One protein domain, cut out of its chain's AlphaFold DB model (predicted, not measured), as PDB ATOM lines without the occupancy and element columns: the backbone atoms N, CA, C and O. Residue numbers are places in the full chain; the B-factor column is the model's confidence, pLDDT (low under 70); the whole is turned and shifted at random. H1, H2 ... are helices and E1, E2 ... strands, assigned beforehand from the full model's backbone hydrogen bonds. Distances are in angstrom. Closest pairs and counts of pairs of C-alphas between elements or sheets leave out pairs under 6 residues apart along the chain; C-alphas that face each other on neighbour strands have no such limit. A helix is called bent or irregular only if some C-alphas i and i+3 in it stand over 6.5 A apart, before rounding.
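AT A GLANCE: This is residues 8 to 141 of the 153 residues of an uncharacterized protein of Salmonella enterica subsp. enterica serovar Karamoja (UniProt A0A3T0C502). Two lobes meet across the irregular helix H2: in one, the sheet E3 E5 E4 has H1 over one face, and the small sheet E1 E2 E6 packs on E4 through E6; in the other, the sheet E7 E8 E9 lies between H3 over one face and H2 over the other. The printed part has 134 residues, with three named helices and nine named strands in the order E1 E2 E3 H1 E4 E5 E6 H2 E7 E8 E9 H3, of mixed class. The sheet E1 E2 E6 is mixed; the other two are antiparallel. The whole is compact, with a radius of gyration of the C-alphas of 14.9 A and spans of 42 by 41 by 25 A.

HOW THE PARTS SIT: In the first sheet, E5, residues 58 to 63, is the inner strand between E3, residues 21 to 25, and E4, residues 44 to 49, with N 23 and O 60 at 2.8 A and N 48 and O 59 at 2.8 A. This sheet is only just strongly twisted, its C-alphas up to 4.1 A off the best plane. H1, residues 30 to 39, is on it at a height over the sheet of 9.0 A, giving two layers, a helix on one face of a sheet. E3, H1 and E4 form a split strand-helix-strand unit, two strands running the same way with E5 between them, and its crossover is right-handed. E2, residues 14 to 18, runs on into E3 at 85 degrees. E2 forms a hairpin with E1, residues 8 to 11, N 9 and O 16 at 2.8 A, and is parallel to E6, residues 73 to 75, N 74 and O 15 at 2.9 A. E6 touches E4, the closest C-alphas being those of Val 46 and Ser 75, 6.9 A apart. E7, residues 88 to 93, E8, residues 98 to 102, and E9, residues 115 to 117, form a meander, each strand the antiparallel neighbour of the one before, with N 90 and O 101 at 2.8 A and N 100 and O 115 at 2.8 A. H3, residues 119 to 132, runs along these strands, at 5 degrees to E8 on the local plane; the closest C-alphas, of Phe 100 and Val 122, are 6.2 A apart. H2, residues 76 to 84, is on the opposite face at a height over the sheet of 9.2 A, and the C-alphas of Ala 77 and Val 101, the closest of H2 and E8, are 6.5 A apart. H2 also stands up from the sheet E1 E2 E6, touching E2 with C-alphas 16 and 76 4.8 A apart. In H1 and H3 each O i to N i+4 pair is within hydrogen-bond range; in H2 3 of 5 are.

IN THESE COORDINATES: E1 begins at C-alpha 8, (-4.927, -22.611, -10.545). E4 is 16.4 A long, E5 and E7 16.5 A each, and H1 14.2 A from C-alpha 30 at (11.095, -6.082, -17.302). H2 is irregular, with C-alphas 79 and 82 7.1 A apart. H3 is 19.9 A long and ends at C-alpha 132, (6.515, -27.211, -35.382).

THE WHOLE: The two C-alphas farthest apart, those of Thr 70 and Glu 137, are 45.0 A apart. The printed part has no cut, and the link E8 to E9, 12 residues, is long. The mean pLDDT of the printed part is 83.8; it is under 70 at residues 41 to 43, 48 to 57 and 67 to 70.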
ATOM      1  N   SER A   8      -5.828 -22.792 -11.681       89.81
ATOM      2  CA  SER A   8      -4.927 -22.611 -10.545       89.81
ATOM      3  C   SER A   8      -4.972 -23.849  -9.654       89.81
ATOM      4  O   SER A   8      -6.049 -24.304  -9.272       89.81
ATOM      5  N   LEU A   9      -3.804 -24.398  -9.333       88.62
ATOM      6  CA  LEU A   9      -3.624 -25.514  -8.409       88.62
ATOM      7  C   LEU A   9      -2.936 -25.009  -7.141       88.62
ATOM      8  O   LEU A   9      -1.938 -24.291  -7.208       88.62
ATOM      9  N   LYS A  10      -3.428 -25.414  -5.969       88.56
ATOM     10  CA  LYS A  10      -2.758 -25.116  -4.696       88.56
ATOM     11  C   LYS A  10      -1.645 -26.133  -4.458       88.56
ATOM     12  O   LYS A  10      -1.930 -27.302  -4.219       88.56
ATOM     13  N   ILE A  11      -0.389 -25.692  -4.496       84.94
ATOM     14  CA  ILE A  11       0.789 -26.540  -4.249       84.94
ATOM     15  C   ILE A  11       1.674 -25.847  -3.216       84.94
ATOM     16  O   ILE A  11       2.164 -24.753  -3.472       84.94
ATOM     17  N   ASN A  12       1.883 -26.466  -2.049       82.44
ATOM     18  CA  ASN A  12       2.770 -25.963  -0.985       82.44
ATOM     19  C   ASN A  12       2.553 -24.476  -0.619       82.44
ATOM     20  O   ASN A  12       3.503 -23.734  -0.389       82.44
ATOM     21  N   GLY A  13       1.294 -24.024  -0.592       83.25
ATOM     22  CA  GLY A  13       0.934 -22.630  -0.297       83.25
ATOM     23  C   GLY A  13       1.032 -21.663  -1.486       83.25
ATOM     24  O   GLY A  13       0.632 -20.505  -1.361       83.25
ATOM     25  N   TRP A  14       1.504 -22.118  -2.647       85.44
ATOM     26  CA  TRP A  14       1.476 -21.365  -3.900       85.44
ATOM     27  C   TRP A  14       0.205 -21.638  -4.694       85.44
ATOM     28  O   TRP A  14      -0.400 -22.708  -4.596       85.44
ATOM     29  N   GLN A  15      -0.162 -20.667  -5.522       89.19
ATOM     30  CA  GLN A  15      -1.145 -20.828  -6.584       89.19
ATOM     31  C   GLN A  15      -0.410 -21.068  -7.899       89.19
ATOM     32  O   GLN A  15       0.020 -20.130  -8.568       89.19
ATOM     33  N   ALA A  16      -0.212 -22.333  -8.248       90.19
ATOM     34  CA  ALA A  16       0.448 -22.708  -9.485       90.19
ATOM     35  C   ALA A  16      -0.551 -22.669 -10.645       90.19
ATOM     36  O   ALA A  16      -1.521 -23.424 -10.673       90.19
ATOM     37  N   VAL A  17      -0.309 -21.780 -11.600       90.88
ATOM     38  CA  VAL A  17      -1.200 -21.495 -12.722       90.88
ATOM     39  C   VAL A  17      -0.731 -22.230 -13.971       90.88
ATOM     40  O   VAL A  17       0.435 -22.124 -14.353       90.88
ATOM     41  N   ALA A  18      -1.650 -22.942 -14.615       92.75
ATOM     42  CA  ALA A  18      -1.457 -23.573 -15.918       92.75
ATOM     43  C   ALA A  18      -2.359 -22.920 -16.967       92.75
ATOM     44  O   ALA A  18      -3.378 -22.313 -16.620       92.75
ATOM     45  N   GLY A  19      -2.008 -23.079 -18.242       92.06
ATOM     46  CA  GLY A  19      -2.774 -22.499 -19.341       92.06
ATOM     47  C   GLY A  19      -2.380 -21.059 -19.656       92.06
ATOM     48  O   GLY A  19      -3.251 -20.277 -20.031       92.06
ATOM     49  N   LEU A  20      -1.119 -20.673 -19.432       90.38
ATOM     50  CA  LEU A  20      -0.648 -19.332 -19.771       90.38
ATOM     51  C   LEU A  20      -0.423 -19.198 -21.281       90.38
ATOM     52  O   LEU A  20      -0.009 -20.130 -21.973       90.38
ATOM     53  N   ASP A  21      -0.671 -18.002 -21.798       86.44
ATOM     54  CA  ASP A  21      -0.298 -17.616 -23.146       86.44
ATOM     55  C   ASP A  21       1.165 -17.202 -23.181       86.44
ATOM     56  O   ASP A  21       1.573 -16.221 -22.554       86.44
ATOM     57  N   TRP A  22       1.951 -17.995 -23.904       87.00
ATOM     58  CA  TRP A  22       3.387 -17.825 -24.027       87.00
ATOM     59  C   TRP A  22       3.751 -17.068 -25.302       87.00
ATOM     60  O   TRP A  22       3.320 -17.426 -26.400       87.00
ATOM     61  N   HIS A  23       4.578 -16.037 -25.153       82.38
ATOM     62  CA  HIS A  23       5.029 -15.164 -26.231       82.38
ATOM     63  C   HIS A  23       6.530 -14.919 -26.144       82.38
ATOM     64  O   HIS A  23       7.054 -14.621 -25.069       82.38
ATOM     65  N   VAL A  24       7.209 -14.983 -27.289       82.62
ATOM     66  CA  VAL A  24       8.571 -14.455 -27.420       82.62
ATOM     67  C   VAL A  24       8.483 -12.946 -27.560       82.62
ATOM     68  O   VAL A  24       7.772 -12.429 -28.421       82.62
ATOM     69  N   GLU A  25       9.215 -12.249 -26.709       81.75
ATOM     70  CA  GLU A  25       9.322 -10.801 -26.697       81.75
ATOM     71  C   GLU A  25      10.727 -10.407 -27.124       81.75
ATOM     72  O   GLU A  25      11.702 -10.981 -26.650       81.75
ATOM     73  N   LEU A  26      10.840  -9.386 -27.972       78.69
ATOM     74  CA  LEU A  26      12.115  -8.902 -28.525       78.69
ATOM     75  C   LEU A  26      12.887  -7.988 -27.555       78.69
ATOM     76  O   LEU A  26      13.716  -7.177 -27.959       78.69
ATOM     77  N   THR A  27      12.544  -8.010 -26.266       76.88
ATOM     78  CA  THR A  27      13.186  -7.177 -25.250       76.88
ATOM     79  C   THR A  27      13.285  -7.910 -23.923       76.88
ATOM     80  O   THR A  27      12.411  -8.687 -23.553       76.88
ATOM     81  N   ARG A  28      14.333  -7.608 -23.152       73.62
ATOM     82  CA  ARG A  28      14.524  -8.099 -21.776       73.62
ATOM     83  C   ARG A  28      14.097  -7.076 -20.716       73.62
ATOM     84  O   ARG A  28      14.147  -7.350 -19.513       73.62
ATOM     85  N   HIS A  29      13.663  -5.878 -21.122       80.81
ATOM     86  CA  HIS A  29      13.317  -4.809 -20.186       80.81
ATOM     87  C   HIS A  29      12.040  -5.139 -19.408       80.81
ATOM     88  O   HIS A  29      10.924  -4.884 -19.856       80.81
ATOM     89  N   ARG A  30      12.200  -5.640 -18.176       76.25
ATOM     90  CA  ARG A  30      11.095  -6.082 -17.302       76.25
ATOM     91  C   ARG A  30       9.974  -5.050 -17.145       76.25
ATOM     92  O   ARG A  30       8.819  -5.440 -17.002       76.25
ATOM     93  N   ARG A  31      10.289  -3.748 -17.151       81.38
ATOM     94  CA  ARG A  31       9.279  -2.675 -17.086       81.38
ATOM     95  C   ARG A  31       8.399  -2.653 -18.339       81.38
ATOM     96  O   ARG A  31       7.183  -2.590 -18.201       81.38
ATOM     97  N   THR A  32       9.010  -2.747 -19.518       81.69
ATOM     98  CA  THR A  32       8.324  -2.809 -20.816       81.69
ATOM     99  C   THR A  32       7.487  -4.075 -20.923       81.69
ATOM    100  O   THR A  32       6.294  -3.989 -21.196       81.69
ATOM    101  N   LEU A  33       8.067  -5.227 -20.582       77.62
ATOM    102  CA  LEU A  33       7.361  -6.505 -20.643       77.62
ATOM    103  C   LEU A  33       6.143  -6.546 -19.702       77.62
ATOM    104  O   LEU A  33       5.060  -6.979 -20.083       77.62
ATOM    105  N   ARG A  34       6.279  -6.007 -18.479       76.81
ATOM    106  CA  ARG A  34       5.145  -5.853 -17.550       76.81
ATOM    107  C   ARG A  34       4.064  -4.923 -18.097       76.81
ATOM    108  O   ARG A  34       2.886  -5.161 -17.850       76.81
ATOM    109  N   ALA A  35       4.444  -3.847 -18.788       80.75
ATOM    110  CA  ALA A  35       3.482  -2.940 -19.406       80.75
ATOM    111  C   ALA A  35       2.717  -3.641 -20.542       80.75
ATOM    112  O   ALA A  35       1.492  -3.575 -20.566       80.75
ATOM    113  N   GLN A  36       3.412  -4.388 -21.404       77.94
ATOM    114  CA  GLN A  36       2.799  -5.177 -22.478       77.94
ATOM    115  C   GLN A  36       1.831  -6.236 -21.931       77.94
ATOM    116  O   GLN A  36       0.687  -6.319 -22.374       77.94
ATOM    117  N   ALA A  37       2.226  -6.981 -20.898       72.56
ATOM    118  CA  ALA A  37       1.351  -7.969 -20.266       72.56
ATOM    119  C   ALA A  37       0.067  -7.351 -19.690       72.56
ATOM    120  O   ALA A  37      -1.019  -7.905 -19.857       72.56
ATOM    121  N   ARG A  38       0.170  -6.159 -19.083       74.44
ATOM    122  CA  ARG A  38      -1.002  -5.400 -18.618       74.44
ATOM    123  C   ARG A  38      -1.903  -4.956 -19.764       74.44
ATOM    124  O   ARG A  38      -3.115  -5.055 -19.627       74.44
ATOM    125  N   THR A  39      -1.345  -4.507 -20.892       77.50
ATOM    126  CA  THR A  39      -2.160  -4.129 -22.066       77.50
ATOM    127  C   THR A  39      -2.934  -5.303 -22.662       77.50
ATOM    128  O   THR A  39      -3.984  -5.093 -23.256       77.50
ATOM    129  N   ARG A  40      -2.464  -6.537 -22.449       71.19
ATOM    130  CA  ARG A  40      -3.162  -7.769 -22.842       71.19
ATOM    131  C   ARG A  40      -4.200  -8.241 -21.806       71.19
ATOM    132  O   ARG A  40      -4.848  -9.258 -22.011       71.19
ATOM    133  N   GLY A  41      -4.384  -7.504 -20.705       61.84
ATOM    134  CA  GLY A  41      -5.406  -7.783 -19.689       61.84
ATOM    135  C   GLY A  41      -5.071  -8.930 -18.733       61.84
ATOM    136  O   GLY A  41      -5.966  -9.443 -18.066       61.84
ATOM    137  N   HIS A  42      -3.807  -9.348 -18.652       66.44
ATOM    138  CA  HIS A  42      -3.419 -10.527 -17.877       66.44
ATOM    139  C   HIS A  42      -3.042 -10.201 -16.426       66.44
ATOM    140  O   HIS A  42      -2.370  -9.204 -16.148       66.44
ATOM    141  N   ALA A  43      -3.450 -11.076 -15.500       60.78
ATOM    142  CA  ALA A  43      -3.228 -10.917 -14.060       60.78
ATOM    143  C   ALA A  43      -1.889 -11.515 -13.594       60.78
ATOM    144  O   ALA A  43      -1.234 -10.952 -12.716       60.78
ATOM    145  N   LEU A  44      -1.453 -12.613 -14.220       70.00
ATOM    146  CA  LEU A  44      -0.141 -13.207 -13.984       70.00
ATOM    147  C   LEU A  44       0.816 -12.840 -15.121       70.00
ATOM    148  O   LEU A  44       0.452 -12.900 -16.294       70.00
ATOM    149  N   PHE A  45       2.047 -12.479 -14.759       73.44
ATOM    150  CA  PHE A  45       3.123 -12.192 -15.697       73.44
ATOM    151  C   PHE A  45       4.402 -12.899 -15.258       73.44
ATOM    152  O   PHE A  45       4.976 -12.582 -14.210       73.44
ATOM    153  N   VAL A  46       4.853 -13.839 -16.080       75.81
ATOM    154  CA  VAL A  46       6.061 -14.629 -15.849       75.81
ATOM    155  C   VAL A  46       7.071 -14.323 -16.942       75.81
ATOM    156  O   VAL A  46       6.708 -14.257 -18.109       75.81
ATOM    157  N   VAL A  47       8.334 -14.132 -16.558       72.44
ATOM    158  CA  VAL A  47       9.456 -13.965 -17.492       72.44
ATOM    159  C   VAL A  47      10.379 -15.153 -17.325       72.44
ATOM    160  O   VAL A  47      10.883 -15.382 -16.224       72.44
ATOM    161  N   VAL A  48      10.616 -15.883 -18.407       68.38
ATOM    162  CA  VAL A  48      11.711 -16.844 -18.494       68.38
ATOM    163  C   VAL A  48      12.843 -16.135 -19.234       68.38
ATOM    164  O   VAL A  48      12.630 -15.705 -20.373       68.38
ATOM    165  N   PRO A  49      14.021 -15.949 -18.613       58.97
ATOM    166  CA  PRO A  49      15.190 -15.557 -19.378       58.97
ATOM    167  C   PRO A  49      15.456 -16.660 -20.405       58.97
ATOM    168  O   PRO A  49      15.500 -17.837 -20.041       58.97
ATOM    169  N   GLU A  50      15.589 -16.298 -21.681       61.28
ATOM    170  CA  GLU A  50      16.191 -17.230 -22.634       61.28
ATOM    171  C   GLU A  50      17.613 -17.552 -22.163       61.28
ATOM    172  O   GLU A  50      18.233 -16.750 -21.452       61.28
ATOM    173  N   LYS A  51      18.112 -18.745 -22.512       55.75
ATOM    174  CA  LYS A  51      19.526 -19.055 -22.303       55.75
ATOM    175  C   LYS A  51      20.364 -17.947 -22.962       55.75
ATOM    176  O   LYS A  51      19.899 -17.226 -23.850       55.75
ATOM    177  N   ASP A  52      21.560 -17.736 -22.425       52.44
ATOM    178  CA  ASP A  52      22.469 -16.661 -22.825       52.44
ATOM    179  C   ASP A  52      23.095 -16.958 -24.205       52.44
ATOM    180  O   ASP A  52      24.295 -17.159 -24.359       52.44
ATOM    181  N   ASP A  53      22.241 -17.017 -25.225       51.97
ATOM    182  CA  ASP A  53      22.556 -17.405 -26.601       51.97
ATOM    183  C   ASP A  53      22.924 -16.174 -27.451       51.97
ATOM    184  O   ASP A  53      23.088 -16.270 -28.664       51.97
ATOM    185  N   GLY A  54      22.980 -14.985 -26.839       50.72
ATOM    186  CA  GLY A  54      23.161 -13.710 -27.539       50.72
ATOM    187  C   GLY A  54      21.911 -13.180 -28.256       50.72
ATOM    188  O   GLY A  54      22.010 -12.187 -28.971       50.72
ATOM    189  N   VAL A  55      20.737 -13.801 -28.072       51.19
ATOM    190  CA  VAL A  55      19.460 -13.306 -28.613       51.19
ATOM    191  C   VAL A  55      18.798 -12.349 -27.612       51.19
ATOM    192  O   VAL A  55      18.501 -12.715 -26.469       51.19
ATOM    193  N   ASP A  56      18.557 -11.109 -28.045       55.09
ATOM    194  CA  ASP A  56      17.846 -10.075 -27.287       55.09
ATOM    195  C   ASP A  56      16.348 -10.404 -27.190       55.09
ATOM    196  O   ASP A  56      15.512  -9.875 -27.921       55.09
ATOM    197  N   GLY A  57      15.991 -11.307 -26.278       65.44
ATOM    198  CA  GLY A  57      14.600 -11.686 -26.074       65.44
ATOM    199  C   GLY A  57      14.271 -12.221 -24.688       65.44
ATOM    200  O   GLY A  57      15.150 -12.464 -23.855       65.44
ATOM    201  N   ALA A  58      12.972 -12.348 -24.428       73.88
ATOM    202  CA  ALA A  58      12.418 -12.967 -23.234       73.88
ATOM    203  C   ALA A  58      11.172 -13.778 -23.590       73.88
ATOM    204  O   ALA A  58      10.351 -13.350 -24.398       73.88
ATOM    205  N   LEU A  59      10.987 -14.918 -22.931       76.88
ATOM    206  CA  LEU A  59       9.743 -15.669 -23.025       76.88
ATOM    207  C   LEU A  59       8.801 -15.181 -21.923       76.88
ATOM    208  O   LEU A  59       9.141 -15.236 -20.737       76.88
ATOM    209  N   THR A  60       7.621 -14.698 -22.302       80.38
ATOM    210  CA  THR A  60       6.622 -14.210 -21.352       80.38
ATOM    211  C   THR A  60       5.383 -15.079 -21.350       80.38
ATOM    212  O   THR A  60       4.878 -15.427 -22.409       80.38
ATOM    213  N   GLY A  61       4.926 -15.450 -20.156       82.62
ATOM    214  CA  GLY A  61       3.696 -16.205 -19.939       82.62
ATOM    215  C   GLY A  61       2.668 -15.320 -19.259       82.62
ATOM    216  O   GLY A  61       2.975 -14.693 -18.236       82.62
ATOM    217  N   SER A  62       1.464 -15.256 -19.813       80.44
ATOM    218  CA  SER A  62       0.411 -14.397 -19.291       80.44
ATOM    219  C   SER A  62      -0.970 -15.028 -19.396       80.44
ATOM    220  O   SER A  62      -1.276 -15.720 -20.353       80.44
ATOM    221  N   GLY A  63      -1.813 -14.824 -18.389       79.56
ATOM    222  CA  GLY A  63      -3.138 -15.435 -18.350       79.56
ATOM    223  C   GLY A  63      -4.036 -14.801 -17.299       79.56
ATOM    224  O   GLY A  63      -3.599 -13.958 -16.506       79.56
ATOM    225  N   SER A  64      -5.296 -15.224 -17.308       76.12
ATOM    226  CA  SER A  64      -6.329 -14.774 -16.373       76.12
ATOM    227  C   SER A  64      -6.764 -15.954 -15.503       76.12
ATOM    228  O   SER A  64      -7.810 -16.549 -15.761       76.12
ATOM    229  N   PRO A  65      -5.941 -16.361 -14.513       76.44
ATOM    230  CA  PRO A  65      -6.326 -17.418 -13.588       76.44
ATOM    231  C   PRO A  65      -7.587 -17.022 -12.808       76.44
ATOM    232  O   PRO A  65      -7.819 -15.828 -12.588       76.44
ATOM    233  N   PRO A  66      -8.377 -18.002 -12.334       75.50
ATOM    234  CA  PRO A  66      -9.457 -17.737 -11.390       75.50
ATOM    235  C   PRO A  66      -8.936 -16.917 -10.204       75.50
ATOM    236  O   PRO A  66      -7.872 -17.221  -9.662       75.50
ATOM    237  N   ALA A  67      -9.680 -15.889  -9.786       66.06
ATOM    238  CA  ALA A  67      -9.281 -14.953  -8.726       66.06
ATOM    239  C   ALA A  67      -9.303 -15.565  -7.305       66.06
ATOM    240  O   ALA A  67      -9.392 -14.851  -6.307       66.06
ATOM    241  N   GLU A  68      -9.267 -16.891  -7.191       64.56
ATOM    242  CA  GLU A  68      -9.521 -17.589  -5.941       64.56
ATOM    243  C   GLU A  68      -8.248 -17.807  -5.122       64.56
ATOM    244  O   GLU A  68      -7.389 -18.626  -5.448       64.56
ATOM    245  N   GLY A  69      -8.173 -17.113  -3.984       63.50
ATOM    246  CA  GLY A  69      -7.227 -17.346  -2.893       63.50
ATOM    247  C   GLY A  69      -6.129 -16.285  -2.760       63.50
ATOM    248  O   GLY A  69      -6.004 -15.379  -3.572       63.50
ATOM    249  N   THR A  70      -5.334 -16.407  -1.699       66.38
ATOM    250  CA  THR A  70      -4.379 -15.380  -1.239       66.38
ATOM    251  C   THR A  70      -2.907 -15.746  -1.465       66.38
ATOM    252  O   THR A  70      -2.016 -15.051  -0.982       66.38
ATOM    253  N   GLY A  71      -2.636 -16.857  -2.154       71.94
ATOM    254  CA  GLY A  71      -1.279 -17.372  -2.352       71.94
ATOM    255  C   GLY A  71      -0.536 -16.656  -3.479       71.94
ATOM    256  O   GLY A  71      -1.148 -16.135  -4.410       71.94
ATOM    257  N   LEU A  72       0.798 -16.674  -3.426       81.88
ATOM    258  CA  LEU A  72       1.632 -16.191  -4.529       81.88
ATOM    259  C   LEU A  72       1.338 -17.009  -5.794       81.88
ATOM    260  O   LEU A  72       1.436 -18.239  -5.774       81.88
ATOM    261  N   GLN A  73       0.996 -16.321  -6.882       84.00
ATOM    262  CA  GLN A  73       0.766 -16.950  -8.178       84.00
ATOM    263  C   GLN A  73       2.091 -17.214  -8.897       84.00
ATOM    264  O   GLN A  73       2.926 -16.320  -9.034       84.00
ATOM    265  N   VAL A  74       2.271 -18.446  -9.366       86.75
ATOM    266  CA  VAL A  74       3.482 -18.921 -10.056       86.75
ATOM    267  C   VAL A  74       3.092 -19.729 -11.294       86.75
ATOM    268  O   VAL A  74       2.012 -20.306 -11.329       86.75
ATOM    269  N   SER A  75       3.943 -19.796 -12.321       89.38
ATOM    270  CA  SER A  75       3.672 -20.650 -13.490       89.38
ATOM    271  C   SER A  75       3.927 -22.119 -13.156       89.38
ATOM    272  O   SER A  75       5.044 -22.492 -12.797       89.38
ATOM    273  N   LEU A  76       2.919 -22.971 -13.343       92.44
ATOM    274  CA  LEU A  76       3.064 -24.414 -13.183       92.44
ATOM    275  C   LEU A  76       4.011 -25.003 -14.238       92.44
ATOM    276  O   LEU A  76       4.831 -25.858 -13.907       92.44
ATOM    277  N   ALA A  77       3.960 -24.508 -15.480       92.50
ATOM    278  CA  ALA A  77       4.867 -24.928 -16.548       92.50
ATOM    279  C   ALA A  77       6.343 -24.700 -16.176       92.50
ATOM    280  O   ALA A  77       7.171 -25.585 -16.381       92.50
ATOM    281  N   GLN A  78       6.672 -23.565 -15.548       88.56
ATOM    282  CA  GLN A  78       8.030 -23.321 -15.053       88.56
ATOM    283  C   GLN A  78       8.433 -24.246 -13.905       88.56
ATOM    284  O   GLN A  78       9.590 -24.653 -13.842       88.56
ATOM    285  N   LEU A  79       7.506 -24.583 -13.004       90.06
ATOM    286  CA  LEU A  79       7.803 -25.480 -11.886       90.06
ATOM    287  C   LEU A  79       8.155 -26.894 -12.359       90.06
ATOM    288  O   LEU A  79       9.031 -27.528 -11.775       90.06
ATOM    289  N   VAL A  80       7.495 -27.389 -13.410       91.69
ATOM    290  CA  VAL A  80       7.730 -28.753 -13.916       91.69
ATOM    291  C   VAL A  80       8.884 -28.846 -14.911       91.69
ATOM    292  O   VAL A  80       9.451 -29.927 -15.066       91.69
ATOM    293  N   LEU A  81       9.250 -27.742 -15.576       90.50
ATOM    294  CA  LEU A  81      10.239 -27.733 -16.658       90.50
ATOM    295  C   LEU A  81      11.579 -28.401 -16.279       90.50
ATOM    296  O   LEU A  81      12.054 -29.217 -17.071       90.50
ATOM    297  N   PRO A  82      12.165 -28.173 -15.081       89.81
ATOM    298  CA  PRO A  82      13.403 -28.851 -14.691       89.81
ATOM    299  C   PRO A  82      13.275 -30.379 -14.629       89.81
ATOM    300  O   PRO A  82      14.196 -31.091 -15.020       89.81
ATOM    301  N   GLY A  83      12.132 -30.896 -14.166       90.88
ATOM    302  CA  GLY A  83      11.867 -32.337 -14.107       90.88
ATOM    303  C   GLY A  83      11.473 -32.939 -15.459       90.88
ATOM    304  O   GLY A  83      11.677 -34.131 -15.694       90.88
ATOM    305  N   LEU A  84      10.935 -32.117 -16.364       91.56
ATOM    306  CA  LEU A  84      10.523 -32.532 -17.702       91.56
ATOM    307  C   LEU A  84      11.721 -32.891 -18.590       91.56
ATOM    308  O   LEU A  84      11.601 -33.786 -19.421       91.56
ATOM    309  N   GLY A  85      12.873 -32.243 -18.395       90.50
ATOM    310  CA  GLY A  85      14.061 -32.424 -19.237       90.50
ATOM    311  C   GLY A  85      13.865 -31.916 -20.675       90.50
ATOM    312  O   GLY A  85      12.779 -31.450 -21.016       90.50
ATOM    313  N   PRO A  86      14.897 -31.969 -21.533       92.25
ATOM    314  CA  PRO A  86      14.806 -31.517 -22.923       92.25
ATOM    315  C   PRO A  86      13.946 -32.443 -23.793       92.25
ATOM    316  O   PRO A  86      13.744 -33.615 -23.459       92.25
ATOM    317  N   ALA A  87      13.454 -31.908 -24.916       92.75
ATOM    318  CA  ALA A  87      12.729 -32.648 -25.956       92.75
ATOM    319  C   ALA A  87      11.624 -33.581 -25.425       92.75
ATOM    320  O   ALA A  87      11.483 -34.728 -25.869       92.75
ATOM    321  N   THR A  88      10.861 -33.117 -24.437       95.19
ATOM    322  CA  THR A  88       9.858 -33.939 -23.765       95.19
ATOM    323  C   THR A  88       8.490 -33.271 -23.833       95.19
ATOM    324  O   THR A  88       8.326 -32.134 -23.408       95.19
ATOM    325  N   ALA A  89       7.492 -34.005 -24.319       95.88
ATOM    326  CA  ALA A  89       6.078 -33.695 -24.144       95.88
ATOM    327  C   ALA A  89       5.549 -34.404 -22.891       95.88
ATOM    328  O   ALA A  89       5.849 -35.577 -22.665       95.88
ATOM    329  N   ALA A  90       4.733 -33.729 -22.093       96.94
ATOM    330  CA  ALA A  90       4.025 -34.332 -20.978       96.94
ATOM    331  C   ALA A  90       2.556 -33.923 -20.972       96.94
ATOM    332  O   ALA A  90       2.205 -32.766 -21.195       96.94
ATOM    333  N   ILE A  91       1.701 -34.899 -20.697       97.19
ATOM    334  CA  ILE A  91       0.266 -34.725 -20.536       97.19
ATOM    335  C   ILE A  91      -0.081 -35.197 -19.138       97.19
ATOM    336  O   ILE A  91       0.175 -36.345 -18.777       97.19
ATOM    337  N   PHE A  92      -0.675 -34.315 -18.353       94.94
ATOM    338  CA  PHE A  92      -1.129 -34.605 -17.006       94.94
ATOM    339  C   PHE A  92      -2.655 -34.662 -16.999       94.94
ATOM    340  O   PHE A  92      -3.304 -33.776 -17.563       94.94
ATOM    341  N   PRO A  93      -3.253 -35.706 -16.401       93.06
ATOM    342  CA  PRO A  93      -4.685 -35.733 -16.206       93.06
ATOM    343  C   PRO A  93      -5.042 -34.725 -15.112       93.06
ATOM    344  O   PRO A  93      -4.407 -34.685 -14.059       93.06
ATOM    345  N   LEU A  94      -6.070 -33.936 -15.375       89.31
ATOM    346  CA  LEU A  94      -6.800 -33.166 -14.377       89.31
ATOM    347  C   LEU A  94      -8.167 -33.844 -14.184       89.31
ATOM    348  O   LEU A  94      -8.400 -34.904 -14.768       89.31
ATOM    349  N   ASP A  95      -9.069 -33.249 -13.401       85.69
ATOM    350  CA  ASP A  95     -10.386 -33.844 -13.118       85.69
ATOM    351  C   ASP A  95     -11.159 -34.189 -14.404       85.69
ATOM    352  O   ASP A  95     -11.340 -35.358 -14.735       85.69
ATOM    353  N   ASN A  96     -11.557 -33.172 -15.176       87.50
ATOM    354  CA  ASN A  96     -12.302 -33.335 -16.437       87.50
ATOM    355  C   ASN A  96     -11.519 -32.853 -17.667       87.50
ATOM    356  O   ASN A  96     -12.045 -32.811 -18.779       87.50
ATOM    357  N   LEU A  97     -10.268 -32.451 -17.465       92.88
ATOM    358  CA  LEU A  97      -9.411 -31.848 -18.476       92.88
ATOM    359  C   LEU A  97      -8.047 -32.534 -18.467       92.88
ATOM    360  O   LEU A  97      -7.732 -33.368 -17.619       92.88
ATOM    361  N   TYR A  98      -7.220 -32.155 -19.421       94.44
ATOM    362  CA  TYR A  98      -5.821 -32.521 -19.495       94.44
ATOM    363  C   TYR A  98      -4.997 -31.248 -19.562       94.44
ATOM    364  O   TYR A  98      -5.428 -30.252 -20.144       94.44
ATOM    365  N   TRP A  99      -3.807 -31.298 -18.984       96.31
ATOM    366  CA  TRP A  99      -2.807 -30.258 -19.139       96.31
ATOM    367  C   TRP A  99      -1.630 -30.798 -19.936       96.31
ATOM    368  O   TRP A  99      -1.037 -31.810 -19.569       96.31
ATOM    369  N   PHE A 100      -1.309 -30.125 -21.031       96.94
ATOM    370  CA  PHE A 100      -0.176 -30.422 -21.886       96.94
ATOM    371  C   PHE A 100       0.913 -29.374 -21.721       96.94
ATOM    372  O   PHE A 100       0.668 -28.178 -21.847       96.94
ATOM    373  N   VAL A 101       2.131 -29.846 -21.488       96.88
ATOM    374  CA  VAL A 101       3.339 -29.037 -21.354       96.88
ATOM    375  C   VAL A 101       4.474 -29.729 -22.098       96.88
ATOM    376  O   VAL A 101       4.561 -30.956 -22.097       96.88
ATOM    377  N   ALA A 102       5.336 -28.965 -22.762       96.00
ATOM    378  CA  ALA A 102       6.433 -29.530 -23.529       96.00
ATOM    379  C   ALA A 102       7.681 -28.659 -23.457       96.00
ATOM    380  O   ALA A 102       7.598 -27.441 -23.302       96.00
ATOM    381  N   SER A 103       8.835 -29.297 -23.608       93.50
ATOM    382  CA  SER A 103      10.123 -28.635 -23.755       93.50
ATOM    383  C   SER A 103      10.668 -28.764 -25.176       93.50
ATOM    384  O   SER A 103      10.491 -29.775 -25.859       93.50
ATOM    385  N   GLU A 104      11.356 -27.725 -25.624       91.56
ATOM    386  CA  GLU A 104      12.154 -27.720 -26.843       91.56
ATOM    387  C   GLU A 104      13.420 -28.591 -26.670       91.56
ATOM    388  O   GLU A 104      13.779 -28.965 -25.541       91.56
ATOM    389  N   PRO A 105      14.129 -28.947 -27.762       90.06
ATOM    390  CA  PRO A 105      15.352 -29.751 -27.683       90.06
ATOM    391  C   PRO A 105      16.453 -29.162 -26.791       90.06
ATOM    392  O   PRO A 105      17.217 -29.904 -26.183       90.06
ATOM    393  N   ASP A 106      16.504 -27.839 -26.657       87.19
ATOM    394  CA  ASP A 106      17.449 -27.131 -25.786       87.19
ATOM    395  C   ASP A 106      17.003 -27.048 -24.309       87.19
ATOM    396  O   ASP A 106      17.734 -26.507 -23.467       87.19
ATOM    397  N   GLY A 107      15.826 -27.595 -23.984       87.88
ATOM    398  CA  GLY A 107      15.235 -27.614 -22.649       87.88
ATOM    399  C   GLY A 107      14.369 -26.403 -22.299       87.88
ATOM    400  O   GLY A 107      13.854 -26.353 -21.182       87.88
ATOM    401  N   ARG A 108      14.183 -25.435 -23.204       88.44
ATOM    402  CA  ARG A 108      13.256 -24.316 -22.976       88.44
ATOM    403  C   ARG A 108      11.804 -24.783 -23.042       88.44
ATOM    404  O   ARG A 108      11.500 -25.803 -23.647       88.44
ATOM    405  N   LEU A 109      10.895 -24.034 -22.422       90.62
ATOM    406  CA  LEU A 109       9.458 -24.279 -22.553       90.62
ATOM    407  C   LEU A 109       9.005 -24.022 -23.998       90.62
ATOM    408  O   LEU A 109       9.368 -23.002 -24.582       90.62
ATOM    409  N   SER A 110       8.183 -24.913 -24.550       90.81
ATOM    410  CA  SER A 110       7.632 -24.735 -25.892       90.81
ATOM    411  C   SER A 110       6.483 -23.725 -25.917       90.81
ATOM    412  O   SER A 110       5.554 -23.816 -25.109       90.81
ATOM    413  N   LEU A 111       6.489 -22.834 -26.913       89.56
ATOM    414  CA  LEU A 111       5.401 -21.884 -27.204       89.56
ATOM    415  C   LEU A 111       4.080 -22.565 -27.577       89.56
ATOM    416  O   LEU A 111       3.010 -21.973 -27.441       89.56
ATOM    417  N   PHE A 112       4.151 -23.805 -28.059       91.31
ATOM    418  CA  PHE A 112       2.985 -24.592 -28.466       91.31
ATOM    419  C   PHE A 112       2.389 -25.400 -27.307       91.31
ATOM    420  O   PHE A 112       1.493 -26.215 -27.519       91.31
ATOM    421  N   SER A 113       2.890 -25.189 -26.089       94.06
ATOM    422  CA  SER A 113       2.516 -25.943 -24.898       94.06
ATOM    423  C   SER A 113       1.881 -25.059 -23.817       94.06
ATOM    424  O   SER A 113       1.458 -23.937 -24.093       94.06
ATOM    425  N   ASP A 114       1.759 -25.602 -22.604       94.88
ATOM    426  CA  ASP A 114       0.986 -25.042 -21.493       94.88
ATOM    427  C   ASP A 114      -0.490 -24.853 -21.867       94.88
ATOM    428  O   ASP A 114      -1.065 -23.773 -21.776       94.88
ATOM    429  N   ILE A 115      -1.101 -25.940 -22.344       95.12
ATOM    430  CA  ILE A 115      -2.488 -25.984 -22.805       95.12
ATOM    431  C   ILE A 115      -3.311 -26.812 -21.834       95.12
ATOM    432  O   ILE A 115      -3.020 -27.985 -21.615       95.12
ATOM    433  N   VAL A 116      -4.369 -26.219 -21.292       95.00
ATOM    434  CA  VAL A 116      -5.377 -26.928 -20.503       95.00
ATOM    435  C   VAL A 116      -6.646 -27.037 -21.334       95.00
ATOM    436  O   VAL A 116      -7.155 -26.029 -21.831       95.00
ATOM    437  N   GLY A 117      -7.160 -28.251 -21.494       94.12
ATOM    438  CA  GLY A 117      -8.338 -28.474 -22.322       94.12
ATOM    439  C   GLY A 117      -8.843 -29.908 -22.303       94.12
ATOM    440  O   GLY A 117      -8.371 -30.757 -21.548       94.12
ATOM    441  N   THR A 118      -9.833 -30.177 -23.145       93.31
ATOM    442  CA  THR A 118     -10.336 -31.530 -23.383       93.31
ATOM    443  C   THR A 118      -9.263 -32.403 -24.036       93.31
ATOM    444  O   THR A 118      -8.238 -31.916 -24.522       93.31
ATOM    445  N   ARG A 119      -9.509 -33.717 -24.090       92.06
ATOM    446  CA  ARG A 119      -8.611 -34.662 -24.769       92.06
ATOM    447  C   ARG A 119      -8.311 -34.228 -26.207       92.06
ATOM    448  O   ARG A 119      -7.148 -34.209 -26.592       92.06
ATOM    449  N   ASP A 120      -9.333 -33.841 -26.966       92.31
ATOM    450  CA  ASP A 120      -9.177 -33.471 -28.376       92.31
ATOM    451  C   ASP A 120      -8.373 -32.180 -28.547       92.31
ATOM    452  O   ASP A 120      -7.487 -32.117 -29.398       92.31
ATOM    453  N   GLN A 121      -8.610 -31.181 -27.691       93.62
ATOM    454  CA  GLN A 121      -7.835 -29.937 -27.685       93.62
ATOM    455  C   GLN A 121      -6.358 -30.200 -27.372       93.62
ATOM    456  O   GLN A 121      -5.473 -29.660 -28.035       93.62
ATOM    457  N   VAL A 122      -6.078 -31.068 -26.395       94.75
ATOM    458  CA  VAL A 122      -4.703 -31.443 -26.054       94.75
ATOM    459  C   VAL A 122      -4.045 -32.270 -27.160       94.75
ATOM    460  O   VAL A 122      -2.874 -32.050 -27.453       94.75
ATOM    461  N   ILE A 123      -4.772 -33.171 -27.827       93.75
ATOM    462  CA  ILE A 123      -4.246 -33.909 -28.988       93.75
ATOM    463  C   ILE A 123      -3.884 -32.945 -30.122       93.75
ATOM    464  O   ILE A 123      -2.827 -33.091 -30.731       93.75
ATOM    465  N   GLN A 124      -4.728 -31.950 -30.402       94.25
ATOM    466  CA  GLN A 124      -4.434 -30.930 -31.410       94.25
ATOM    467  C   GLN A 124      -3.194 -30.107 -31.046       94.25
ATOM    468  O   GLN A 124      -2.343 -29.880 -31.904       94.25
ATOM    469  N   ALA A 125      -3.058 -29.706 -29.780       94.00
ATOM    470  CA  ALA A 125      -1.881 -28.982 -29.306       94.00
ATOM    471  C   ALA A 125      -0.602 -29.828 -29.395       94.00
ATOM    472  O   ALA A 125       0.423 -29.336 -29.863       94.00
ATOM    473  N   LEU A 126      -0.672 -31.108 -29.010       94.69
ATOM    474  CA  LEU A 126       0.446 -32.039 -29.136       94.69
ATOM    475  C   LEU A 126       0.880 -32.182 -30.598       94.69
ATOM    476  O   LEU A 126       2.066 -32.059 -30.877       94.69
ATOM    477  N   ARG A 127      -0.064 -32.375 -31.528       94.19
ATOM    478  CA  ARG A 127       0.239 -32.459 -32.967       94.19
ATOM    479  C   ARG A 127       0.900 -31.187 -33.483       94.19
ATOM    480  O   ARG A 127       1.913 -31.269 -34.161       94.19
ATOM    481  N   LEU A 128       0.376 -30.017 -33.112       93.88
ATOM    482  CA  LEU A 128       0.970 -28.741 -33.507       93.88
ATOM    483  C   LEU A 128       2.409 -28.606 -32.991       93.88
ATOM    484  O   LEU A 128       3.286 -28.186 -33.737       93.88
ATOM    485  N   TYR A 129       2.665 -28.979 -31.736       93.75
ATOM    486  CA  TYR A 129       4.022 -29.034 -31.196       93.75
ATOM    487  C   TYR A 129       4.902 -30.012 -31.989       93.75
ATOM    488  O   TYR A 129       6.020 -29.670 -32.364       93.75
ATOM    489  N   GLU A 130       4.400 -31.205 -32.306       92.25
ATOM    490  CA  GLU A 130       5.157 -32.205 -33.057       92.25
ATOM    491  C   GLU A 130       5.491 -31.765 -34.487       92.25
ATOM    492  O   GLU A 130       6.589 -32.057 -34.958       92.25
ATOM    493  N   GLU A 131       4.585 -31.036 -35.141       93.25
ATOM    494  CA  GLU A 131       4.759 -30.463 -36.479       93.25
ATOM    495  C   GLU A 131       5.734 -29.280 -36.502       93.25
ATOM    496  O   GLU A 131       6.410 -29.048 -37.505       93.25
ATOM    497  N   ARG A 132       5.776 -28.484 -35.426       92.31
ATOM    498  CA  ARG A 132       6.515 -27.211 -35.382       92.31
ATOM    499  C   ARG A 132       7.864 -27.299 -34.685       92.31
ATOM    500  O   ARG A 132       8.716 -26.451 -34.943       92.31
ATOM    501  N   THR A 133       8.073 -28.304 -33.846       88.88
ATOM    502  CA  THR A 133       9.335 -28.513 -33.142       88.88
ATOM    503  C   THR A 133      10.158 -29.597 -33.842       88.88
ATOM    504  O   THR A 133       9.673 -30.726 -33.988       88.88
ATOM    505  N   PRO A 134      11.426 -29.318 -34.210       87.12
ATOM    506  CA  PRO A 134      12.324 -30.317 -34.780       87.12
ATOM    507  C   PRO A 134      12.414 -31.582 -33.921       87.12
ATOM    508  O   PRO A 134      12.487 -31.515 -32.690       87.12
ATOM    509  N   LEU A 135      12.412 -32.746 -34.571       88.12
ATOM    510  CA  LEU A 135      12.635 -34.022 -33.900       88.12
ATOM    511  C   LEU A 135      14.149 -34.210 -33.687       88.12
ATOM    512  O   LEU A 135      14.879 -34.270 -34.676       88.12
ATOM    513  N   PRO A 136      14.644 -34.288 -32.440       86.81
ATOM    514  CA  PRO A 136      16.059 -34.555 -32.194       86.81
ATOM    515  C   PRO A 136      16.423 -36.001 -32.559       86.81
ATOM    516  O   PRO A 136      15.566 -36.884 -32.540       86.81
ATOM    517  N   GLU A 137      17.710 -36.260 -32.810       86.12
ATOM    518  CA  GLU A 137      18.226 -37.593 -33.179       86.12
ATOM    519  C   GLU A 137      17.895 -38.675 -32.142       86.12
ATOM    520  O   GLU A 137      17.518 -39.788 -32.497       86.12
ATOM    521  N   ALA A 138      17.963 -38.334 -30.851       86.38
ATOM    522  CA  ALA A 138      17.607 -39.233 -29.750       86.38
ATOM    523  C   ALA A 138      16.093 -39.517 -29.646       86.38
ATOM    524  O   ALA A 138      15.658 -40.288 -28.789       86.38
ATOM    525  N   GLY A 139      15.283 -38.888 -30.499       87.94
ATOM    526  CA  GLY A 139      13.834 -38.935 -30.449       87.94
ATOM    527  C   GLY A 139      13.244 -38.035 -29.363       87.94
ATOM    528  O   GLY A 139      13.919 -37.521 -28.471       87.94
ATOM    529  N   ARG A 140      11.931 -37.829 -29.455       91.69
ATOM    530  CA  ARG A 140      11.153 -37.055 -28.486       91.69
ATOM    531  C   ARG A 140      10.554 -37.987 -27.444       91.69
ATOM    532  O   ARG A 140       9.892 -38.969 -27.782       91.69
ATOM    533  N   ARG A 141      10.711 -37.641 -26.169       93.75
ATOM    534  CA  ARG A 141      10.031 -38.349 -25.082       93.75
ATOM    535  C   ARG A 141       8.609 -37.820 -24.941       93.75
ATOM    536  O   ARG A 141       8.383 -36.618 -25.008       93.75
TER     537      ARG A 141